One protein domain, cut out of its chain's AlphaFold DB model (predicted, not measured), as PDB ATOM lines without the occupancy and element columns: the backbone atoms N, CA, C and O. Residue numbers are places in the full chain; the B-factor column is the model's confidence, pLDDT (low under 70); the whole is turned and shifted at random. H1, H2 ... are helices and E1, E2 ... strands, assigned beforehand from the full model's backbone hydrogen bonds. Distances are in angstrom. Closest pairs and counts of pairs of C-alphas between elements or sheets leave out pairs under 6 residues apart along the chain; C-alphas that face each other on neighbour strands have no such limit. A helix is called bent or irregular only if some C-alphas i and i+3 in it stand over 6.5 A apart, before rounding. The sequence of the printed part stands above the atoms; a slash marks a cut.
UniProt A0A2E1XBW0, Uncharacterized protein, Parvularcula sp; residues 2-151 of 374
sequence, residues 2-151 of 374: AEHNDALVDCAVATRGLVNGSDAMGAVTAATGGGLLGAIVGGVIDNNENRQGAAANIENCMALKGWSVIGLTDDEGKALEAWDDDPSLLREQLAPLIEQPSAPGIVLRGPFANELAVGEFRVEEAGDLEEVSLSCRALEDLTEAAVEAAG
ATOM      1  N   ALA A   2      43.455  -6.995 -24.318       90.25
ATOM      2  CA  ALA A   2      42.983  -8.007 -23.355       90.25
ATOM      3  C   ALA A   2      41.514  -8.424 -23.567       90.25
ATOM      4  O   ALA A   2      41.234  -9.608 -23.666       90.25
ATOM      5  N   GLU A   3      40.615  -7.455 -23.749       92.19
ATOM      6  CA  GLU A   3      39.188  -7.714 -23.995       92.19
ATOM      7  C   GLU A   3      38.937  -8.539 -25.267       92.19
ATOM      8  O   GLU A   3      38.154  -9.482 -25.247       92.19
ATOM      9  N   HIS A   4      39.653  -8.235 -26.355       93.00
ATOM     10  CA  HIS A   4      39.608  -9.022 -27.590       93.00
ATOM     11  C   HIS A   4      40.049 -10.470 -27.346       93.00
ATOM     12  O   HIS A   4      39.404 -11.403 -27.813       93.00
ATOM     13  N   ASN A   5      41.148 -10.668 -26.613       94.31
ATOM     14  CA  ASN A   5      41.677 -12.001 -26.330       94.31
ATOM     15  C   ASN A   5      40.714 -12.830 -25.487       94.31
ATOM     16  O   ASN A   5      40.465 -13.985 -25.820       94.31
ATOM     17  N   ASP A   6      40.167 -12.229 -24.431       94.44
ATOM     18  CA  ASP A   6      39.183 -12.874 -23.566       94.44
ATOM     19  C   ASP A   6      37.933 -13.253 -24.377       94.44
ATOM     20  O   ASP A   6      37.473 -14.390 -24.309       94.44
ATOM     21  N   ALA A   7      37.442 -12.345 -25.229       93.62
ATOM     22  CA  ALA A   7      36.308 -12.611 -26.110       93.62
ATOM     23  C   ALA A   7      36.584 -13.756 -27.099       93.62
ATOM     24  O   ALA A   7      35.727 -14.622 -27.275       93.62
ATOM     25  N   LEU A   8      37.770 -13.793 -27.711       92.94
ATOM     26  CA  LEU A   8      38.141 -14.823 -28.681       92.94
ATOM     27  C   LEU A   8      38.277 -16.195 -28.007       92.94
ATOM     28  O   LEU A   8      37.771 -17.188 -28.531       92.94
ATOM     29  N   VAL A   9      38.889 -16.253 -26.821       93.56
ATOM     30  CA  VAL A   9      38.981 -17.478 -26.011       93.56
ATOM     31  C   VAL A   9      37.596 -17.970 -25.594       93.56
ATOM     32  O   VAL A   9      37.287 -19.148 -25.782       93.56
ATOM     33  N   ASP A  10      36.735 -17.078 -25.099       92.50
ATOM     34  CA  ASP A  10      35.344 -17.401 -24.770       92.50
ATOM     35  C   ASP A  10      34.600 -17.962 -25.989       92.50
ATOM     36  O   ASP A  10      33.879 -18.955 -25.880       92.50
ATOM     37  N   CYS A  11      34.796 -17.355 -27.162       91.12
ATOM     38  CA  CYS A  11      34.174 -17.790 -28.406       91.12
ATOM     39  C   CYS A  11      34.689 -19.149 -28.888       91.12
ATOM     40  O   CYS A  11      33.882 -19.979 -29.302       91.12
ATOM     41  N   ALA A  12      35.991 -19.423 -28.777       89.38
ATOM     42  CA  ALA A  12      36.557 -20.739 -29.072       89.38
ATOM     43  C   ALA A  12      35.980 -21.825 -28.151       89.38
ATOM     44  O   ALA A  12      35.640 -22.923 -28.597       89.38
ATOM     45  N   VAL A  13      35.794 -21.513 -26.865       87.94
ATOM     46  CA  VAL A  13      35.130 -22.422 -25.927       87.94
ATOM     47  C   VAL A  13      33.655 -22.600 -26.290       87.94
ATOM     48  O   VAL A  13      33.179 -23.736 -26.295       87.94
ATOM     49  N   ALA A  14      32.921 -21.537 -26.617       84.94
ATOM     50  CA  ALA A  14      31.499 -21.608 -26.963       84.94
ATOM     51  C   ALA A  14      31.234 -22.457 -28.221       84.94
ATOM     52  O   ALA A  14      30.269 -23.220 -28.262       84.94
ATOM     53  N   THR A  15      32.124 -22.400 -29.214       82.50
ATOM     54  CA  THR A  15      31.981 -23.118 -30.492       82.50
ATOM     55  C   THR A  15      32.602 -24.517 -30.494       82.50
ATOM     56  O   THR A  15      32.456 -25.252 -31.473       82.50
ATOM     57  N   ARG A  16      33.235 -24.955 -29.393       80.25
ATOM     58  CA  ARG A  16      33.942 -26.252 -29.297       80.25
ATOM     59  C   ARG A  16      33.091 -27.479 -29.647       80.25
ATOM     60  O   ARG A  16      33.630 -28.520 -30.022       80.25
ATOM     61  N   GLY A  17      31.767 -27.386 -29.499       66.69
ATOM     62  CA  GLY A  17      30.817 -28.456 -29.831       66.69
ATOM     63  C   GLY A  17      30.679 -28.707 -31.334       66.69
ATOM     64  O   GLY A  17      30.426 -29.838 -31.742       66.69
ATOM     65  N   LEU A  18      30.927 -27.678 -32.147       68.00
ATOM     66  CA  LEU A  18      30.835 -27.712 -33.610       68.00
ATOM     67  C   LEU A  18      32.051 -28.412 -34.220       68.00
ATOM     68  O   LEU A  18      31.914 -29.239 -35.113       68.00
ATOM     69  N   VAL A  19      33.236 -28.169 -33.652       56.34
ATOM     70  CA  VAL A  19      34.500 -28.807 -34.070       56.34
ATOM     71  C   VAL A  19      34.481 -30.322 -33.826       56.34
ATOM     72  O   VAL A  19      35.081 -31.089 -34.572       56.34
ATOM     73  N   ASN A  20      33.739 -30.763 -32.803       51.34
ATOM     74  CA  ASN A  20      33.558 -32.169 -32.427       51.34
ATOM     75  C   ASN A  20      32.244 -32.772 -32.982       51.34
ATOM     76  O   ASN A  20      31.774 -33.812 -32.506       51.34
ATOM     77  N   GLY A  21      31.614 -32.090 -33.948       45.78
ATOM     78  CA  GLY A  21      30.180 -32.151 -34.228       45.78
ATOM     79  C   GLY A  21      29.600 -33.504 -34.643       45.78
ATOM     80  O   GLY A  21      28.413 -33.729 -34.409       45.78
ATOM     81  N   SER A  22      30.381 -34.441 -35.189       45.47
ATOM     82  CA  SER A  22      29.812 -35.683 -35.739       45.47
ATOM     83  C   SER A  22      29.293 -36.659 -34.670       45.47
ATOM     84  O   SER A  22      28.201 -37.223 -34.804       45.47
ATOM     85  N   ASP A  23      30.007 -36.794 -33.550       41.69
ATOM     86  CA  ASP A  23      29.619 -37.695 -32.459       41.69
ATOM     87  C   ASP A  23      28.566 -37.065 -31.534       41.69
ATOM     88  O   ASP A  23      27.640 -37.745 -31.070       41.69
ATOM     89  N   ALA A  24      28.665 -35.753 -31.292       42.38
ATOM     90  CA  ALA A  24      27.741 -35.022 -30.432       42.38
ATOM     91  C   ALA A  24      26.355 -34.880 -31.083       42.38
ATOM     92  O   ALA A  24      25.363 -35.284 -30.473       42.38
ATOM     93  N   MET A  25      26.274 -34.427 -32.342       47.53
ATOM     94  CA  MET A  25      25.011 -34.322 -33.092       47.53
ATOM     95  C   MET A  25      24.361 -35.681 -33.315       47.53
ATOM     96  O   MET A  25      23.147 -35.810 -33.158       47.53
ATOM     97  N   GLY A  26      25.146 -36.713 -33.645       47.56
ATOM     98  CA  GLY A  26      24.644 -38.078 -33.797       47.56
ATOM     99  C   GLY A  26      23.994 -38.599 -32.513       47.56
ATOM    100  O   GLY A  26      22.931 -39.224 -32.560       47.56
ATOM    101  N   ALA A  27      24.571 -38.281 -31.352       45.47
ATOM    102  CA  ALA A  27      24.025 -38.653 -30.054       45.47
ATOM    103  C   ALA A  27      22.868 -37.749 -29.579       45.47
ATOM    104  O   ALA A  27      21.915 -38.303 -29.031       45.47
ATOM    105  N   VAL A  28      22.862 -36.429 -29.834       48.12
ATOM    106  CA  VAL A  28      21.678 -35.561 -29.607       48.12
ATOM    107  C   VAL A  28      20.522 -36.040 -30.473       48.12
ATOM    108  O   VAL A  28      19.422 -36.260 -29.974       48.12
ATOM    109  N   THR A  29      20.773 -36.290 -31.755       51.19
ATOM    110  CA  THR A  29      19.796 -36.798 -32.722       51.19
ATOM    111  C   THR A  29      19.269 -38.173 -32.313       51.19
ATOM    112  O   THR A  29      18.062 -38.403 -32.329       51.19
ATOM    113  N   ALA A  30      20.138 -39.089 -31.876       49.38
ATOM    114  CA  ALA A  30      19.723 -40.394 -31.364       49.38
ATOM    115  C   ALA A  30      18.956 -40.299 -30.031       49.38
ATOM    116  O   ALA A  30      18.055 -41.105 -29.787       49.38
ATOM    117  N   ALA A  31      19.289 -39.327 -29.174       47.31
ATOM    118  CA  ALA A  31      18.645 -39.093 -27.881       47.31
ATOM    119  C   ALA A  31      17.290 -38.374 -27.992       47.31
ATOM    120  O   ALA A  31      16.385 -38.661 -27.211       47.31
ATOM    121  N   THR A  32      17.141 -37.478 -28.969       49.72
ATOM    122  CA  THR A  32      15.924 -36.688 -29.254       49.72
ATOM    123  C   THR A  32      15.078 -37.283 -30.379       49.72
ATOM    124  O   THR A  32      13.945 -36.870 -30.604       49.72
ATOM    125  N   GLY A  33      15.599 -38.308 -31.053       48.94
ATOM    126  CA  GLY A  33      14.868 -39.177 -31.964       48.94
ATOM    127  C   GLY A  33      14.717 -38.606 -33.366       48.94
ATOM    128  O   GLY A  33      13.934 -39.143 -34.149       48.94
ATOM    129  N   GLY A  34      15.509 -37.586 -33.714       44.69
ATOM    130  CA  GLY A  34      15.744 -37.171 -35.092       44.69
ATOM    131  C   GLY A  34      16.100 -38.394 -35.940       44.69
ATOM    132  O   GLY A  34      17.068 -39.096 -35.682       44.69
ATOM    133  N   GLY A  35      15.271 -38.742 -36.920       40.25
ATOM    134  CA  GLY A  35      15.569 -39.856 -37.822       40.25
ATOM    135  C   GLY A  35      16.762 -39.551 -38.737       40.25
ATOM    136  O   GLY A  35      17.522 -38.615 -38.517       40.25
ATOM    137  N   LEU A  36      16.865 -40.299 -39.839       33.88
ATOM    138  CA  LEU A  36      17.932 -40.194 -40.847       33.88
ATOM    139  C   LEU A  36      18.248 -38.750 -41.309       33.88
ATOM    140  O   LEU A  36      19.375 -38.495 -41.686       33.88
ATOM    141  N   LEU A  37      17.300 -37.805 -41.248       37.50
ATOM    142  CA  LEU A  37      17.539 -36.386 -41.560       37.50
ATOM    143  C   LEU A  37      18.395 -35.655 -40.508       37.50
ATOM    144  O   LEU A  37      19.293 -34.924 -40.897       37.50
ATOM    145  N   GLY A  38      18.209 -35.911 -39.207       39.66
ATOM    146  CA  GLY A  38      19.121 -35.398 -38.172       39.66
ATOM    147  C   GLY A  38      20.494 -36.081 -38.218       39.66
ATOM    148  O   GLY A  38      21.516 -35.466 -37.941       39.66
ATOM    149  N   ALA A  39      20.536 -37.343 -38.664       36.59
ATOM    150  CA  ALA A  39      21.786 -38.077 -38.874       36.59
ATOM    151  C   ALA A  39      22.539 -37.647 -40.147       36.59
ATOM    152  O   ALA A  39      23.733 -37.903 -40.247       36.59
ATOM    153  N   ILE A  40      21.871 -37.008 -41.116       36.25
ATOM    154  CA  ILE A  40      22.521 -36.432 -42.305       36.25
ATOM    155  C   ILE A  40      23.196 -35.105 -41.948       36.25
ATOM    156  O   ILE A  40      24.341 -34.917 -42.342       36.25
ATOM    157  N   VAL A  41      22.555 -34.248 -41.140       40.38
ATOM    158  CA  VAL A  41      23.199 -33.022 -40.626       40.38
ATOM    159  C   VAL A  41      24.371 -33.370 -39.692       40.38
ATOM    160  O   VAL A  41      25.408 -32.727 -39.749       40.38
ATOM    161  N   GLY A  42      24.262 -34.429 -38.878       38.03
ATOM    162  CA  GLY A  42      25.355 -34.864 -37.994       38.03
ATOM    163  C   GLY A  42      26.431 -35.762 -38.627       38.03
ATOM    164  O   GLY A  42      27.481 -35.944 -38.031       38.03
ATOM    165  N   GLY A  43      26.192 -36.376 -39.791       34.91
ATOM    166  CA  GLY A  43      27.026 -37.482 -40.291       34.91
ATOM    167  C   GLY A  43      27.906 -37.180 -41.505       34.91
ATOM    168  O   GLY A  43      28.671 -38.056 -41.900       34.91
ATOM    169  N   VAL A  44      27.770 -36.005 -42.128       39.62
ATOM    170  CA  VAL A  44      28.408 -35.698 -43.428       39.62
ATOM    171  C   VAL A  44      29.419 -34.547 -43.350       39.62
ATOM    172  O   VAL A  44      30.120 -34.312 -44.324       39.62
ATOM    173  N   ILE A  45      29.556 -33.875 -42.205       46.34
ATOM    174  CA  ILE A  45      30.500 -32.760 -42.048       46.34
ATOM    175  C   ILE A  45      31.897 -33.336 -41.764       46.34
ATOM    176  O   ILE A  45      32.127 -33.935 -40.708       46.34
ATOM    177  N   ASP A  46      32.794 -33.232 -42.746       40.31
ATOM    178  CA  ASP A  46      34.151 -33.786 -42.703       40.31
ATOM    179  C   ASP A  46      35.057 -32.995 -41.734       40.31
ATOM    180  O   ASP A  46      34.854 -31.814 -41.457       40.31
ATOM    181  N   ASN A  47      36.107 -33.635 -41.217       44.00
ATOM    182  CA  ASN A  47      36.985 -33.075 -40.184       44.00
ATOM    183  C   ASN A  47      37.823 -31.867 -40.659       44.00
ATOM    184  O   ASN A  47      38.253 -31.066 -39.831       44.00
ATOM    185  N   ASN A  48      38.064 -31.726 -41.969       37.84
ATOM    186  CA  ASN A  48      38.739 -30.549 -42.536       37.84
ATOM    187  C   ASN A  48      37.780 -29.360 -42.702       37.84
ATOM    188  O   ASN A  48      38.145 -28.246 -42.331       37.84
ATOM    189  N   GLU A  49      36.547 -29.610 -43.156       48.19
ATOM    190  CA  GLU A  49      35.471 -28.606 -43.207       48.19
ATOM    191  C   GLU A  49      35.138 -28.094 -41.788       48.19
ATOM    192  O   GLU A  49      34.860 -26.911 -41.601       48.19
ATOM    193  N   ASN A  50      35.291 -28.938 -40.756       51.47
ATOM    194  CA  ASN A  50      35.112 -28.554 -39.351       51.47
ATOM    195  C   ASN A  50      36.154 -27.558 -38.815       51.47
ATOM    196  O   ASN A  50      35.795 -26.742 -37.970       51.47
ATOM    197  N   ARG A  51      37.429 -27.585 -39.248       47.81
ATOM    198  CA  ARG A  51      38.438 -26.611 -38.757       47.81
ATOM    199  C   ARG A  51      38.230 -25.220 -39.360       47.81
ATOM    200  O   ARG A  51      38.424 -24.225 -38.672       47.81
ATOM    201  N   GLN A  52      37.808 -25.160 -40.618       56.12
ATOM    202  CA  GLN A  52      37.475 -23.915 -41.312       56.12
ATOM    203  C   GLN A  52      36.150 -23.331 -40.806       56.12
ATOM    204  O   GLN A  52      36.094 -22.166 -40.411       56.12
ATOM    205  N   GLY A  53      35.125 -24.180 -40.662       63.78
ATOM    206  CA  GLY A  53      33.888 -23.823 -39.973       63.78
ATOM    207  C   GLY A  53      34.139 -23.344 -38.538       63.78
ATOM    208  O   GLY A  53      33.502 -22.394 -38.096       63.78
ATOM    209  N   ALA A  54      35.110 -23.916 -37.813       67.75
ATOM    210  CA  ALA A  54      35.460 -23.469 -36.462       67.75
ATOM    211  C   ALA A  54      35.883 -21.994 -36.415       67.75
ATOM    212  O   ALA A  54      35.408 -21.261 -35.550       67.75
ATOM    213  N   ALA A  55      36.733 -21.550 -37.345       72.19
ATOM    214  CA  ALA A  55      37.180 -20.160 -37.402       72.19
ATOM    215  C   ALA A  55      36.023 -19.209 -37.731       72.19
ATOM    216  O   ALA A  55      35.809 -18.234 -37.012       72.19
ATOM    217  N   ALA A  56      35.208 -19.558 -38.729       78.50
ATOM    218  CA  ALA A  56      33.999 -18.812 -39.067       78.50
ATOM    219  C   ALA A  56      33.035 -18.699 -37.873       78.50
ATOM    220  O   ALA A  56      32.459 -17.645 -37.617       78.50
ATOM    221  N   ASN A  57      32.897 -19.774 -37.095       82.75
ATOM    222  CA  ASN A  57      32.041 -19.809 -35.913       82.75
ATOM    223  C   ASN A  57      32.590 -18.943 -34.770       82.75
ATOM    224  O   ASN A  57      31.813 -18.280 -34.079       82.75
ATOM    225  N   ILE A  58      33.914 -18.918 -34.573       85.88
ATOM    226  CA  ILE A  58      34.561 -18.003 -33.622       85.88
ATOM    227  C   ILE A  58      34.315 -16.556 -34.052       85.88
ATOM    228  O   ILE A  58      33.904 -15.743 -33.232       85.88
ATOM    229  N   GLU A  59      34.486 -16.241 -35.334       85.56
ATOM    230  CA  GLU A  59      34.227 -14.907 -35.881       85.56
ATOM    231  C   GLU A  59      32.761 -14.486 -35.751       85.56
ATOM    232  O   GLU A  59      32.487 -13.342 -35.403       85.56
ATOM    233  N   ASN A  60      31.814 -15.397 -35.974       84.31
ATOM    234  CA  ASN A  60      30.391 -15.135 -35.755       84.31
ATOM    235  C   ASN A  60      30.107 -14.798 -34.287       84.31
ATOM    236  O   ASN A  60      29.415 -13.825 -33.993       84.31
ATOM    237  N   CYS A  61      30.690 -15.558 -33.357       88.50
ATOM    238  CA  CYS A  61      30.606 -15.259 -31.930       88.50
ATOM    239  C   CYS A  61      31.245 -13.904 -31.580       88.50
ATOM    240  O   CYS A  61      30.696 -13.146 -30.778       88.50
ATOM    241  N   MET A  62      32.378 -13.566 -32.199       90.00
ATOM    242  CA  MET A  62      33.029 -12.267 -32.023       90.00
ATOM    243  C   MET A  62      32.142 -11.126 -32.541       90.00
ATOM    244  O   MET A  62      31.966 -10.134 -31.833       90.00
ATOM    245  N   ALA A  63      31.509 -11.290 -33.707       88.19
ATOM    246  CA  ALA A  63      30.561 -10.324 -34.263       88.19
ATOM    247  C   ALA A  63      29.375 -10.066 -33.328       88.19
ATOM    248  O   ALA A  63      29.007  -8.917 -33.082       88.19
ATOM    249  N   LEU A  64      28.836 -11.123 -32.717       86.94
ATOM    250  CA  LEU A  64      27.777 -11.031 -31.706       86.94
ATOM    251  C   LEU A  64      28.209 -10.298 -30.435       86.94
ATOM    252  O   LEU A  64      27.398  -9.635 -29.794       86.94
ATOM    253  N   LYS A  65      29.496 -10.372 -30.087       89.06
ATOM    254  CA  LYS A  65      30.101  -9.599 -28.995       89.06
ATOM    255  C   LYS A  65      30.469  -8.163 -29.401       89.06
ATOM    256  O   LYS A  65      31.059  -7.452 -28.594       89.06
ATOM    257  N   GLY A  66      30.126  -7.729 -30.614       88.81
ATOM    258  CA  GLY A  66      30.343  -6.363 -31.092       88.81
ATOM    259  C   GLY A  66      31.656  -6.136 -31.846       88.81
ATOM    260  O   GLY A  66      31.990  -4.989 -32.137       88.81
ATOM    261  N   TRP A  67      32.411  -7.193 -32.156       90.06
ATOM    262  CA  TRP A  67      33.669  -7.086 -32.899       90.06
ATOM    263  C   TRP A  67      33.445  -7.129 -34.411       90.06
ATOM    264  O   TRP A  67      32.517  -7.760 -34.895       90.06
ATOM    265  N   SER A  68      34.346  -6.511 -35.170       87.38
ATOM    266  CA  SER A  68      34.360  -6.611 -36.633       87.38
ATOM    267  C   SER A  68      35.487  -7.524 -37.105       87.38
ATOM    268  O   SER A  68      36.569  -7.539 -36.517       87.38
ATOM    269  N   VAL A  69      35.266  -8.227 -38.214       85.19
ATOM    270  CA  VAL A  69      36.308  -8.923 -38.973       85.19
ATOM    271  C   VAL A  69      36.806  -7.993 -40.073       85.19
ATOM    272  O   VAL A  69      36.038  -7.554 -40.933       85.19
ATOM    273  N   ILE A  70      38.102  -7.695 -40.041       86.56
ATOM    274  CA  ILE A  70      38.753  -6.776 -40.973       86.56
ATOM    275  C   ILE A  70      39.656  -7.568 -41.915       86.56
ATOM    276  O   ILE A  70      40.533  -8.308 -41.475       86.56
ATOM    277  N   GLY A  71      39.437  -7.390 -43.213       85.31
ATOM    278  CA  GLY A  71      40.314  -7.853 -44.274       85.31
ATOM    279  C   GLY A  71      41.470  -6.880 -44.446       85.31
ATOM    280  O   GLY A  71      41.258  -5.695 -44.722       85.31
ATOM    281  N   LEU A  72      42.686  -7.391 -44.274       85.00
ATOM    282  CA  LEU A  72      43.917  -6.654 -44.536       85.00
ATOM    283  C   LEU A  72      44.242  -6.674 -46.030       85.00
ATOM    284  O   LEU A  72      43.742  -7.516 -46.778       85.00
ATOM    285  N   THR A  73      45.103  -5.762 -46.473       85.12
ATOM    286  CA  THR A  73      45.658  -5.851 -47.829       85.12
ATOM    287  C   THR A  73      46.567  -7.077 -47.967       85.12
ATOM    288  O   THR A  73      47.172  -7.518 -46.989       85.12
ATOM    289  N   ASP A  74      46.735  -7.598 -49.186       82.88
ATOM    290  CA  ASP A  74      47.643  -8.724 -49.460       82.88
ATOM    291  C   ASP A  74      49.067  -8.493 -48.929       82.88
ATOM    292  O   ASP A  74      49.732  -9.430 -48.486       82.88
ATOM    293  N   ASP A  75      49.560  -7.255 -49.003       86.38
ATOM    294  CA  ASP A  75      50.907  -6.904 -48.552       86.38
ATOM    295  C   ASP A  75      51.010  -6.917 -47.019       86.38
ATOM    296  O   ASP A  75      51.996  -7.419 -46.475       86.38
ATOM    297  N   GLU A  76      49.988  -6.417 -46.318       86.44
ATOM    298  CA  GLU A  76      49.893  -6.496 -44.854       86.44
ATOM    299  C   GLU A  76      49.733  -7.947 -44.385       86.44
ATOM    300  O   GLU A  76      50.422  -8.362 -43.454       86.44
ATOM    301  N   GLY A  77      48.892  -8.732 -45.065       82.62
ATOM    302  CA  GLY A  77      48.711 -10.158 -44.799       82.62
ATOM    303  C   GLY A  77      50.027 -10.927 -44.919       82.62
ATOM    304  O   GLY A  77      50.462 -11.550 -43.956       82.62
ATOM    305  N   LYS A  78      50.740 -10.788 -46.045       84.38
ATOM    306  CA  LYS A  78      52.056 -11.427 -46.258       84.38
ATOM    307  C   LYS A  78      53.116 -10.982 -45.257       84.38
ATOM    308  O   LYS A  78      54.004 -11.756 -44.907       84.38
ATOM    309  N   ALA A  79      53.073  -9.724 -44.818       86.81
ATOM    310  CA  ALA A  79      53.986  -9.245 -43.787       86.81
ATOM    311  C   ALA A  79      53.730  -9.934 -42.437       86.81
ATOM    312  O   ALA A  79      54.674 -10.137 -41.671       86.81
ATOM    313  N   LEU A  80      52.475 -10.298 -42.158       86.12
ATOM    314  CA  LEU A  80      52.074 -10.996 -40.940       86.12
ATOM    315  C   LEU A  80      52.299 -12.512 -41.022       86.12
ATOM    316  O   LEU A  80      52.698 -13.092 -40.016       86.12
ATOM    317  N   GLU A  81      52.187 -13.118 -42.210       82.50
ATOM    318  CA  GLU A  81      52.520 -14.537 -42.455       82.50
ATOM    319  C   GLU A  81      53.954 -14.897 -42.032       82.50
ATOM    320  O   GLU A  81      54.238 -16.032 -41.654       82.50
ATOM    321  N   ALA A  82      54.879 -13.929 -42.049       85.19
ATOM    322  CA  ALA A  82      56.253 -14.124 -41.584       85.19
ATOM    323  C   ALA A  82      56.350 -14.551 -40.104       85.19
ATOM    324  O   ALA A  82      57.415 -14.993 -39.665       85.19
ATOM    325  N   TRP A  83      55.260 -14.408 -39.347       86.94
ATOM    326  CA  TRP A  83      55.158 -14.719 -37.925       86.94
ATOM    327  C   TRP A  83      54.195 -15.876 -37.629       86.94
ATOM    328  O   TRP A  83      53.945 -16.139 -36.458       86.94
ATOM    329  N   ASP A  84      53.683 -16.581 -38.646       79.94
ATOM    330  CA  ASP A  84      52.718 -17.681 -38.463       79.94
ATOM    331  C   ASP A  84      53.262 -18.803 -37.556       79.94
ATOM    332  O   ASP A  84      52.505 -19.413 -36.805       79.94
ATOM    333  N   ASP A  85      54.581 -19.027 -37.555       84.25
ATOM    334  CA  ASP A  85      55.243 -20.022 -36.696       84.25
ATOM    335  C   ASP A  85      55.452 -19.550 -35.233       84.25
ATOM    336  O   ASP A  85      55.913 -20.329 -34.394       84.25
ATOM    337  N   ASP A  86      55.149 -18.286 -34.903       89.44
ATOM    338  CA  ASP A  86      55.266 -17.715 -33.553       89.44
ATOM    339  C   ASP A  86      53.985 -16.942 -33.164       89.44
ATOM    340  O   ASP A  86      53.914 -15.715 -33.315       89.44
ATOM    341  N   PRO A  87      52.971 -17.634 -32.600       88.44
ATOM    342  CA  PRO A  87      51.697 -17.023 -32.217       88.44
ATOM    343  C   PRO A  87      51.836 -15.841 -31.252       88.44
ATOM    344  O   PRO A  87      51.045 -14.899 -31.302       88.44
ATOM    345  N   SER A  88      52.848 -15.857 -30.376       88.94
ATOM    346  CA  SER A  88      53.082 -14.760 -29.430       88.94
ATOM    347  C   SER A  88      53.561 -13.504 -30.150       88.94
ATOM    348  O   SER A  88      53.085 -12.406 -29.853       88.94
ATOM    349  N   LEU A  89      54.468 -13.661 -31.115       90.56
ATOM    350  CA  LEU A  89      54.962 -12.549 -31.915       90.56
ATOM    351  C   LEU A  89      53.901 -12.046 -32.898       90.56
ATOM    352  O   LEU A  89      53.714 -10.834 -33.005       90.56
ATOM    353  N   LEU A  90      53.142 -12.942 -33.539       91.44
ATOM    354  CA  LEU A  90      51.994 -12.569 -34.368       91.44
ATOM    355  C   LEU A  90      50.976 -11.743 -33.564       91.44
ATOM    356  O   LEU A  90      50.520 -10.698 -34.024       91.44
ATOM    357  N   ARG A  91      50.678 -12.143 -32.321       90.62
ATOM    358  CA  ARG A  91      49.799 -11.393 -31.407       90.62
ATOM    359  C   ARG A  91      50.333 -10.000 -31.080       90.62
ATOM    360  O   ARG A  91      49.550  -9.054 -31.028       90.62
ATOM    361  N   GLU A  92      51.642  -9.860 -30.868       91.44
ATOM    362  CA  GLU A  92      52.283  -8.553 -30.670       91.44
ATOM    363  C   GLU A  92      52.145  -7.666 -31.917       91.44
ATOM    364  O   GLU A  92      51.837  -6.483 -31.784       91.44
ATOM    365  N   GLN A  93      52.300  -8.234 -33.120       91.81
ATOM    366  CA  GLN A  93      52.147  -7.491 -34.377       91.81
ATOM    367  C   GLN A  93      50.692  -7.108 -34.685       91.81
ATOM    368  O   GLN A  93      50.452  -6.052 -35.267       91.81
ATOM    369  N   LEU A  94      49.719  -7.925 -34.278       90.81
ATOM    370  CA  LEU A  94      48.295  -7.623 -34.452       90.81
ATOM    371  C   LEU A  94      47.772  -6.594 -33.443       90.81
ATOM    372  O   LEU A  94      46.803  -5.894 -33.739       90.81
ATOM    373  N   ALA A  95      48.392  -6.468 -32.265       91.56
ATOM    374  CA  ALA A  95      47.888  -5.605 -31.196       91.56
ATOM    375  C   ALA A  95      47.650  -4.141 -31.625       91.56
ATOM    376  O   ALA A  95      46.567  -3.625 -31.341       91.56
ATOM    377  N   PRO A  96      48.558  -3.474 -32.371       89.88
ATOM    378  CA  PRO A  96      48.309  -2.126 -32.868       89.88
ATOM    379  C   PRO A  96      47.103  -2.027 -33.804       89.88
ATOM    380  O   PRO A  96      46.493  -0.967 -33.857       89.88
ATOM    381  N   LEU A  97      46.763  -3.079 -34.554       87.81
ATOM    382  CA  LEU A  97      45.604  -3.089 -35.455       87.81
ATOM    383  C   LEU A  97      44.300  -3.277 -34.672       87.81
ATOM    384  O   LEU A  97      43.326  -2.578 -34.929       87.81
ATOM    385  N   ILE A  98      44.302  -4.166 -33.676       88.62
ATOM    386  CA  ILE A  98      43.128  -4.491 -32.851       88.62
ATOM    387  C   ILE A  98      42.755  -3.343 -31.903       88.62
ATOM    388  O   ILE A  98      41.584  -3.136 -31.602       88.62
ATOM    389  N   GLU A  99      43.739  -2.597 -31.400       87.00
ATOM    390  CA  GLU A  99      43.503  -1.501 -30.449       87.00
ATOM    391  C   GLU A  99      43.115  -0.175 -31.114       87.00
ATOM    392  O   GLU A  99      42.784   0.792 -30.422       87.00
ATOM    393  N   GLN A 100      43.150  -0.107 -32.447       83.38
ATOM    394  CA  GLN A 100      42.714   1.078 -33.172       83.38
ATOM    395  C   GLN A 100      41.180   1.187 -33.162       83.38
ATOM    396  O   GLN A 100      40.500   0.218 -33.486       83.38
ATOM    397  N   PRO A 101      40.613   2.379 -32.885       75.06
ATOM    398  CA  PRO A 101      39.167   2.608 -32.986       75.06
ATOM    399  C   PRO A 101      38.592   2.339 -34.384       75.06
ATOM    400  O   PRO A 101      37.410   2.044 -34.521       75.06
ATOM    401  N   SER A 102      39.428   2.461 -35.418       74.81
ATOM    402  CA  SER A 102      39.127   2.094 -36.799       74.81
ATOM    403  C   SER A 102      40.374   1.458 -37.406       74.81
ATOM    404  O   SER A 102      41.315   2.169 -37.768       74.81
ATOM    405  N   ALA A 103      40.417   0.129 -37.467       70.69
ATOM    406  CA  ALA A 103      41.526  -0.564 -38.108       70.69
ATOM    407  C   ALA A 103      41.547  -0.247 -39.619       70.69
ATOM    408  O   ALA A 103      40.480  -0.182 -40.239       70.69
ATOM    409  N   PRO A 104      42.727  -0.034 -40.225       73.00
ATOM    410  CA  PRO A 104      42.841   0.075 -41.674       73.00
ATOM    411  C   PRO A 104      42.434  -1.253 -42.329       73.00
ATOM    412  O   PRO A 104      42.765  -2.321 -41.816       73.00
ATOM    413  N   GLY A 105      41.717  -1.186 -43.451       80.56
ATOM    414  CA  GLY A 105      41.290  -2.364 -44.208       80.56
ATOM    415  C   GLY A 105      39.837  -2.298 -44.669       80.56
ATOM    416  O   GLY A 105      39.188  -1.253 -44.589       80.56
ATOM    417  N   ILE A 106      39.341  -3.430 -45.168       82.12
ATOM    418  CA  ILE A 106      37.945  -3.609 -45.585       82.12
ATOM    419  C   ILE A 106      37.217  -4.360 -44.475       82.12
ATOM    420  O   ILE A 106      37.676  -5.410 -44.033       82.12
ATOM    421  N   VAL A 107      36.074  -3.850 -44.020       82.25
ATOM    422  CA  VAL A 107      35.214  -4.598 -43.095       82.25
ATOM    423  C   VAL A 107      34.604  -5.765 -43.868       82.25
ATOM    424  O   VAL A 107      33.736  -5.559 -44.710       82.25
ATOM    425  N   LEU A 108      35.077  -6.982 -43.600       75.88
ATOM    426  CA  LEU A 108      34.533  -8.206 -44.198       75.88
ATOM    427  C   LEU A 108      33.268  -8.654 -43.466       75.88
ATOM    428  O   LEU A 108      32.346  -9.186 -44.076       75.88
ATOM    429  N   ARG A 109      33.222  -8.421 -42.150       76.81
ATOM    430  CA  ARG A 109      32.042  -8.635 -41.311       76.81
ATOM    431  C   ARG A 109      32.000  -7.562 -40.232       76.81
ATOM    432  O   ARG A 109      32.995  -7.346 -39.544       76.81
ATOM    433  N   GLY A 110      30.877  -6.866 -40.115       78.62
ATOM    434  CA  GLY A 110      30.667  -5.898 -39.040       78.62
ATOM    435  C   GLY A 110      30.302  -6.572 -37.714       78.62
ATOM    436  O   GLY A 110      30.246  -7.801 -37.635       78.62
ATOM    437  N   PRO A 111      30.003  -5.769 -36.681       84.75
ATOM    438  CA  PRO A 111      29.254  -6.243 -35.526       84.75
ATOM    439  C   PRO A 111      27.931  -6.859 -35.985       84.75
ATOM    440  O   PRO A 111      27.390  -6.442 -37.011       84.75
ATOM    441  N   PHE A 112      27.403  -7.809 -35.212       84.62
ATOM    442  CA  PHE A 112      26.158  -8.497 -35.543       84.62
ATOM    443  C   PHE A 112      25.052  -7.506 -35.918       84.62
ATOM    444  O   PHE A 112      24.661  -6.646 -35.126       84.62
ATOM    445  N   ALA A 113      24.545  -7.667 -37.133       84.19
ATOM    446  CA  ALA A 113      23.504  -6.842 -37.727       84.19
ATOM    447  C   ALA A 113      22.271  -7.678 -38.099       84.19
ATOM    448  O   ALA A 113      21.396  -7.204 -38.824       84.19
ATOM    449  N   ASN A 114      22.184  -8.910 -37.579       86.19
ATOM    450  CA  ASN A 114      21.122  -9.864 -37.867       86.19
ATOM    451  C   ASN A 114      21.069 -10.246 -39.353       86.19
ATOM    452  O   ASN A 114      20.020 -10.239 -40.001       86.19
ATOM    453  N   GLU A 115      22.233 -10.575 -39.906       84.75
ATOM    454  CA  GLU A 115      22.468 -10.715 -41.337       84.75
ATOM    455  C   GLU A 115      21.651 -11.857 -41.954       84.75
ATOM    456  O   GLU A 115      21.188 -11.728 -43.084       84.75
ATOM    457  N   LEU A 116      21.366 -12.921 -41.190       85.69
ATOM    458  CA  LEU A 116      20.437 -13.973 -41.615       85.69
ATOM    459  C   LEU A 116      18.996 -13.475 -41.786       85.69
ATOM    460  O   LEU A 116      18.236 -14.136 -42.481       85.69
ATOM    461  N   ALA A 117      18.574 -12.385 -41.145       86.75
ATOM    462  CA  ALA A 117      17.213 -11.857 -41.266       86.75
ATOM    463  C   ALA A 117      17.120 -10.666 -42.228       86.75
ATOM    464  O   ALA A 117      16.122 -10.547 -42.937       86.75
ATOM    465  N   VAL A 118      18.123  -9.780 -42.236       81.00
ATOM    466  CA  VAL A 118      18.070  -8.491 -42.954       81.00
ATOM    467  C   VAL A 118      19.294  -8.183 -43.818       81.00
ATOM    468  O   VAL A 118      19.280  -7.185 -44.531       81.00
ATOM    469  N   GLY A 119      20.347  -8.998 -43.747       74.88
ATOM    470  CA  GLY A 119      21.613  -8.753 -44.440       74.88
ATOM    471  C   GLY A 119      21.790  -9.612 -45.686       74.88
ATOM    472  O   GLY A 119      20.820 -10.054 -46.298       74.88
ATOM    473  N   GLU A 120      23.049  -9.840 -46.056       74.62
ATOM    474  CA  GLU A 120      23.436 -10.586 -47.262       74.62
ATOM    475  C   GLU A 120      23.919 -12.015 -46.977       74.62
ATOM    476  O   GLU A 120      24.142 -12.774 -47.912       74.62
ATOM    477  N   PHE A 121      24.044 -12.407 -45.702       74.50
ATOM    478  CA  PHE A 121      24.642 -13.687 -45.322       74.50
ATOM    479  C   PHE A 121      23.799 -14.891 -45.758       74.50
ATOM    480  O   PHE A 121      22.604 -14.983 -45.449       74.50
ATOM    481  N   ARG A 122      24.460 -15.864 -46.399       73.25
ATOM    482  CA  ARG A 122      23.837 -17.098 -46.880       73.25
ATOM    483  C   ARG A 122      24.388 -18.334 -46.184       73.25
ATOM    484  O   ARG A 122      25.593 -18.501 -46.023       73.25
ATOM    485  N   VAL A 123      23.497 -19.270 -45.859       72.94
ATOM    486  CA  VAL A 123      23.884 -20.553 -45.246       72.94
ATOM    487  C   VAL A 123      24.775 -21.389 -46.181       72.94
ATOM    488  O   VAL A 123      25.571 -22.184 -45.696       72.94
ATOM    489  N   GLU A 124      24.674 -21.228 -47.506       70.06
ATOM    490  CA  GLU A 124      25.552 -21.915 -48.468       70.06
ATOM    491  C   GLU A 124      26.991 -21.394 -48.531       70.06
ATOM    492  O   GLU A 124      27.895 -22.207 -48.697       70.06
ATOM    493  N   GLU A 125      27.213 -20.085 -48.377       67.31
ATOM    494  CA  GLU A 125      28.549 -19.446 -48.467       67.31
ATOM    495  C   GLU A 125      29.466 -19.866 -47.330       67.31
ATOM    496  O   GLU A 125      30.683 -19.713 -47.353       67.31
ATOM    497  N   ALA A 126      28.856 -20.421 -46.301       58.69
ATOM    498  CA  ALA A 126      29.531 -20.863 -45.123       58.69
ATOM    499  C   ALA A 126      30.596 -21.941 -45.461       58.69
ATOM    500  O   ALA A 126      31.638 -21.990 -44.811       58.69
ATOM    501  N   GLY A 127      30.389 -22.734 -46.529       53.72
ATOM    502  CA  GLY A 127      31.361 -23.714 -47.038       53.72
ATOM    503  C   GLY A 127      32.528 -23.143 -47.858       53.72
ATOM    504  O   GLY A 127      33.441 -23.900 -48.175       53.72
ATOM    505  N   ASP A 128      32.518 -21.848 -48.187       59.31
ATOM    506  CA  ASP A 128      33.523 -21.203 -49.047       59.31
ATOM    507  C   ASP A 128      34.665 -20.538 -48.247       59.31
ATOM    508  O   ASP A 128      35.569 -19.924 -48.817       59.31
ATOM    509  N   LEU A 129      34.653 -20.644 -46.912       58.88
ATOM    510  CA  LEU A 129      35.675 -20.054 -46.044       58.88
ATOM    511  C   LEU A 129      36.899 -20.975 -45.947       58.88
ATOM    512  O   LEU A 129      36.938 -21.905 -45.148       58.88
ATOM    513  N   GLU A 130      37.916 -20.716 -46.768       56.50
ATOM    514  CA  GLU A 130      39.100 -21.584 -46.861       56.50
ATOM    515  C   GLU A 130      40.167 -21.314 -45.776       56.50
ATOM    516  O   GLU A 130      41.021 -22.174 -45.532       56.50
ATOM    517  N   GLU A 131      40.116 -20.173 -45.074       66.12
ATOM    518  CA  GLU A 131      41.190 -19.729 -44.172       66.12
ATOM    519  C   GLU A 131      40.735 -19.355 -42.752       66.12
ATOM    520  O   GLU A 131      39.653 -18.823 -42.524       66.12
ATOM    521  N   VAL A 132      41.618 -19.608 -41.778       73.56
ATOM    522  CA  VAL A 132      41.466 -19.187 -40.376       73.56
ATOM    523  C   VAL A 132      41.985 -17.759 -40.216       73.56
ATOM    524  O   VAL A 132      43.116 -17.492 -40.638       73.56
ATOM    525  N   SER A 133      41.230 -16.868 -39.562       82.44
ATOM    526  CA  SER A 133      41.675 -15.492 -39.300       82.44
ATOM    527  C   SER A 133      42.969 -15.416 -38.487       82.44
ATOM    528  O   SER A 133      43.223 -16.216 -37.583       82.44
ATOM    529  N   LEU A 134      43.775 -14.388 -38.772       86.75
ATOM    530  CA  LEU A 134      45.056 -14.141 -38.102       86.75
ATOM    531  C   LEU A 134      44.904 -13.998 -36.580       86.75
ATOM    532  O   LEU A 134      45.751 -14.486 -35.839       86.75
ATOM    533  N   SER A 135      43.804 -13.406 -36.101       87.75
ATOM    534  CA  SER A 135      43.498 -13.322 -34.666       87.75
ATOM    535  C   SER A 135      43.324 -14.695 -34.014       87.75
ATOM    536  O   SER A 135      43.803 -14.898 -32.900       87.75
ATOM    537  N   CYS A 136      42.682 -15.647 -34.701       86.88
ATOM    538  CA  CYS A 136      42.551 -17.015 -34.201       86.88
ATOM    539  C   CYS A 136      43.912 -17.726 -34.178       86.88
ATOM    540  O   CYS A 136      44.239 -18.359 -33.179       86.88
ATOM    541  N   ARG A 137      44.741 -17.556 -35.221       87.50
ATOM    542  CA  ARG A 137      46.112 -18.110 -35.264       87.50
ATOM    543  C   ARG A 137      46.991 -17.546 -34.141       87.50
ATOM    544  O   ARG A 137      47.659 -18.287 -33.430       87.50
ATOM    545  N   ALA A 138      46.931 -16.236 -33.909       89.81
ATOM    546  CA  ALA A 138      47.707 -15.545 -32.876       89.81
ATOM    547  C   ALA A 138      47.363 -15.970 -31.435       89.81
ATOM    548  O   ALA A 138      48.122 -15.696 -30.500       89.81
ATOM    549  N   LEU A 139      46.206 -16.603 -31.237       90.81
ATOM    550  CA  LEU A 139      45.722 -17.112 -29.956       90.81
ATOM    551  C   LEU A 139      45.521 -18.635 -29.960       90.81
ATOM    552  O   LEU A 139      44.837 -19.148 -29.073       90.81
ATOM    553  N   GLU A 140      46.106 -19.368 -30.912       87.81
ATOM    554  CA  GLU A 140      45.925 -20.823 -31.017       87.81
ATOM    555  C   GLU A 140      46.298 -21.524 -29.699       87.81
ATOM    556  O   GLU A 140      45.493 -22.261 -29.141       87.81
ATOM    557  N   ASP A 141      47.442 -21.176 -29.104       89.12
ATOM    558  CA  ASP A 141      47.902 -21.721 -27.820       89.12
ATOM    559  C   ASP A 141      46.903 -21.510 -26.666       89.12
ATOM    560  O   ASP A 141      46.671 -22.407 -25.854       89.12
ATOM    561  N   LEU A 142      46.299 -20.322 -26.588       90.81
ATOM    562  CA  LEU A 142      45.340 -19.969 -25.540       90.81
ATOM    563  C   LEU A 142      43.973 -20.613 -25.774       90.81
ATOM    564  O   LEU A 142      43.344 -21.094 -24.830       90.81
ATOM    565  N   THR A 143      43.511 -20.614 -27.021       89.19
ATOM    566  CA  THR A 143      42.211 -21.168 -27.407       89.19
ATOM    567  C   THR A 143      42.203 -22.688 -27.301       89.19
ATOM    568  O   THR A 143      41.276 -23.233 -26.706       89.19
ATOM    569  N   GLU A 144      43.251 -23.378 -27.759       87.38
ATOM    570  CA  GLU A 144      43.391 -24.829 -27.603       87.38
ATOM    571  C   GLU A 144      43.433 -25.233 -26.126       87.38
ATOM    572  O   GLU A 144      42.682 -26.118 -25.712       87.38
ATOM    573  N   ALA A 145      44.235 -24.547 -25.303       89.38
ATOM    574  CA  ALA A 145      44.310 -24.830 -23.870       89.38
ATOM    575  C   ALA A 145      42.964 -24.602 -23.159       89.38
ATOM    576  O   ALA A 145      42.581 -25.382 -22.282       89.38
ATOM    577  N   ALA A 146      42.226 -23.552 -23.528       90.25
ATOM    578  CA  ALA A 146      40.908 -23.271 -22.965       90.25
ATOM    579  C   ALA A 146      39.860 -24.306 -23.399       90.25
ATOM    580  O   ALA A 146      39.074 -24.766 -22.570       90.25
ATOM    581  N   VAL A 147      39.869 -24.715 -24.671       86.75
ATOM    582  CA  VAL A 147      38.994 -25.773 -25.193       86.75
ATOM    583  C   VAL A 147      39.297 -27.111 -24.517       86.75
ATOM    584  O   VAL A 147      38.368 -27.792 -24.077       86.75
ATOM    585  N   GLU A 148      40.575 -27.466 -24.354       87.75
ATOM    586  CA  GLU A 148      40.994 -28.666 -23.623       87.75
ATOM    587  C   GLU A 148      40.513 -28.622 -22.164       87.75
ATOM    588  O   GLU A 148      39.917 -29.585 -21.673       87.75
ATOM    589  N   ALA A 149      40.704 -27.489 -21.480       89.25
ATOM    590  CA  ALA A 149      40.275 -27.301 -20.097       89.25
ATOM    591  C   ALA A 149      38.746 -27.343 -19.927       89.25
ATOM    592  O   ALA A 149      38.255 -27.867 -18.924       89.25
ATOM    593  N   ALA A 150      37.990 -26.819 -20.897       85.75
ATOM    594  CA  ALA A 150      36.530 -26.884 -20.912       85.75
ATOM    595  C   ALA A 150      36.012 -28.317 -21.134       85.75
ATOM    596  O   ALA A 150      34.893 -28.648 -20.731       85.75
ATOM    597  N   GLY A 151      36.838 -29.166 -21.750       82.69
ATOM    598  CA  GLY A 151      36.536 -30.554 -22.051       82.69
ATOM    599  C   GLY A 151      35.455 -30.731 -23.119       82.69
ATOM    600  O   GLY A 151      34.837 -29.788 -23.620       82.69
TER     601      GLY A 151
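This is residues 2 to 151 of the 374 residues of an uncharacterized protein of Parvularcula sp (UniProt A0A2E1XBW0). Two long helices, H1 and H4, cross in the middle, with H10 packed on H1; a helical hairpin, H2 and H3, makes one end of the longest axis, and H5 and H6 lie at the other, where H9 packs on H6. A two-stranded antiparallel sheet, E1 - E2, lies near residues 59 to 63 of H4, H8 packs on H4, and residues 115 to 120, with H7, stick out. The 150 printed residues have ten named helices and two named strands, in the order H1 H2 H3 H4 E1 H5 H6 E2 H7 H8 H9 H10, mostly helix. The whole is compact, with a radius of gyration of the C-alphas of 16.7 A and spans of 50 by 37 by 25 A.

Find C-alpha 2 at (42.983, -8.007, -23.355); from there H1 runs to residue 19, 24.9 A, with a kink of 34 degrees near residue 13. H1 is irregular, its C-alphas 14 and 17 being 7.5 A apart. Next come H2, residues 21 to 32, 15.8 A, and H3, residues 36 to 43. H4 starts at C-alpha 47, (36.985, -33.075, -40.184), and runs to 64, 25.3 A. Then read E1, 69 to 71; H5, 74 to 81; and H6, 87 to 98, 15.2 A, irregular but only just: C-alphas 93 and 96 are 6.8 A apart. E2 is 106 to 109, H7 115 to 118, H8 125 to 128, H9 134 to 138. H10, 140 to 150, 15.1 A, ends at (36.530, -26.884, -20.912).

Look first at Cys 11 and Ile 58, the closest C-alphas of H1 and H4, 5.2 A apart: these helices touch at a steep tilt of 43 degrees, opposite ways. H1, with residues 8 to 16 alone, touches H10 at Val 9 and Thr 143, 5.1 A. H4 touches H8 at Gly 53 and Ala 126, 7.4 A. H2 and H3 form a hairpin, closest at Met 25 and Gly 42, 4.9 A. H6 touches H9 at Pro 87 and Ala 138, 4.3 A; H5 and H6 are close but not clearly touching. In E1 and E2, N 69 and O 109 are 2.8 A apart, within hydrogen-bond range. Every O i to N i+4 pair is within range in H2, H3, H5, H9 and H10, against 11 of 14 in H1, 12 of 14 in H4 and 6 of 8 in H6; H7 and H8 are too short for one.

The C-alphas farthest apart, of Gly 33 and Asp 75, are 51.1 A apart. The printed part has no cut, and no link is long. Mean pLDDT of the printed part is 74.4; residues 17 to 54 and 125 to 131 are under 70.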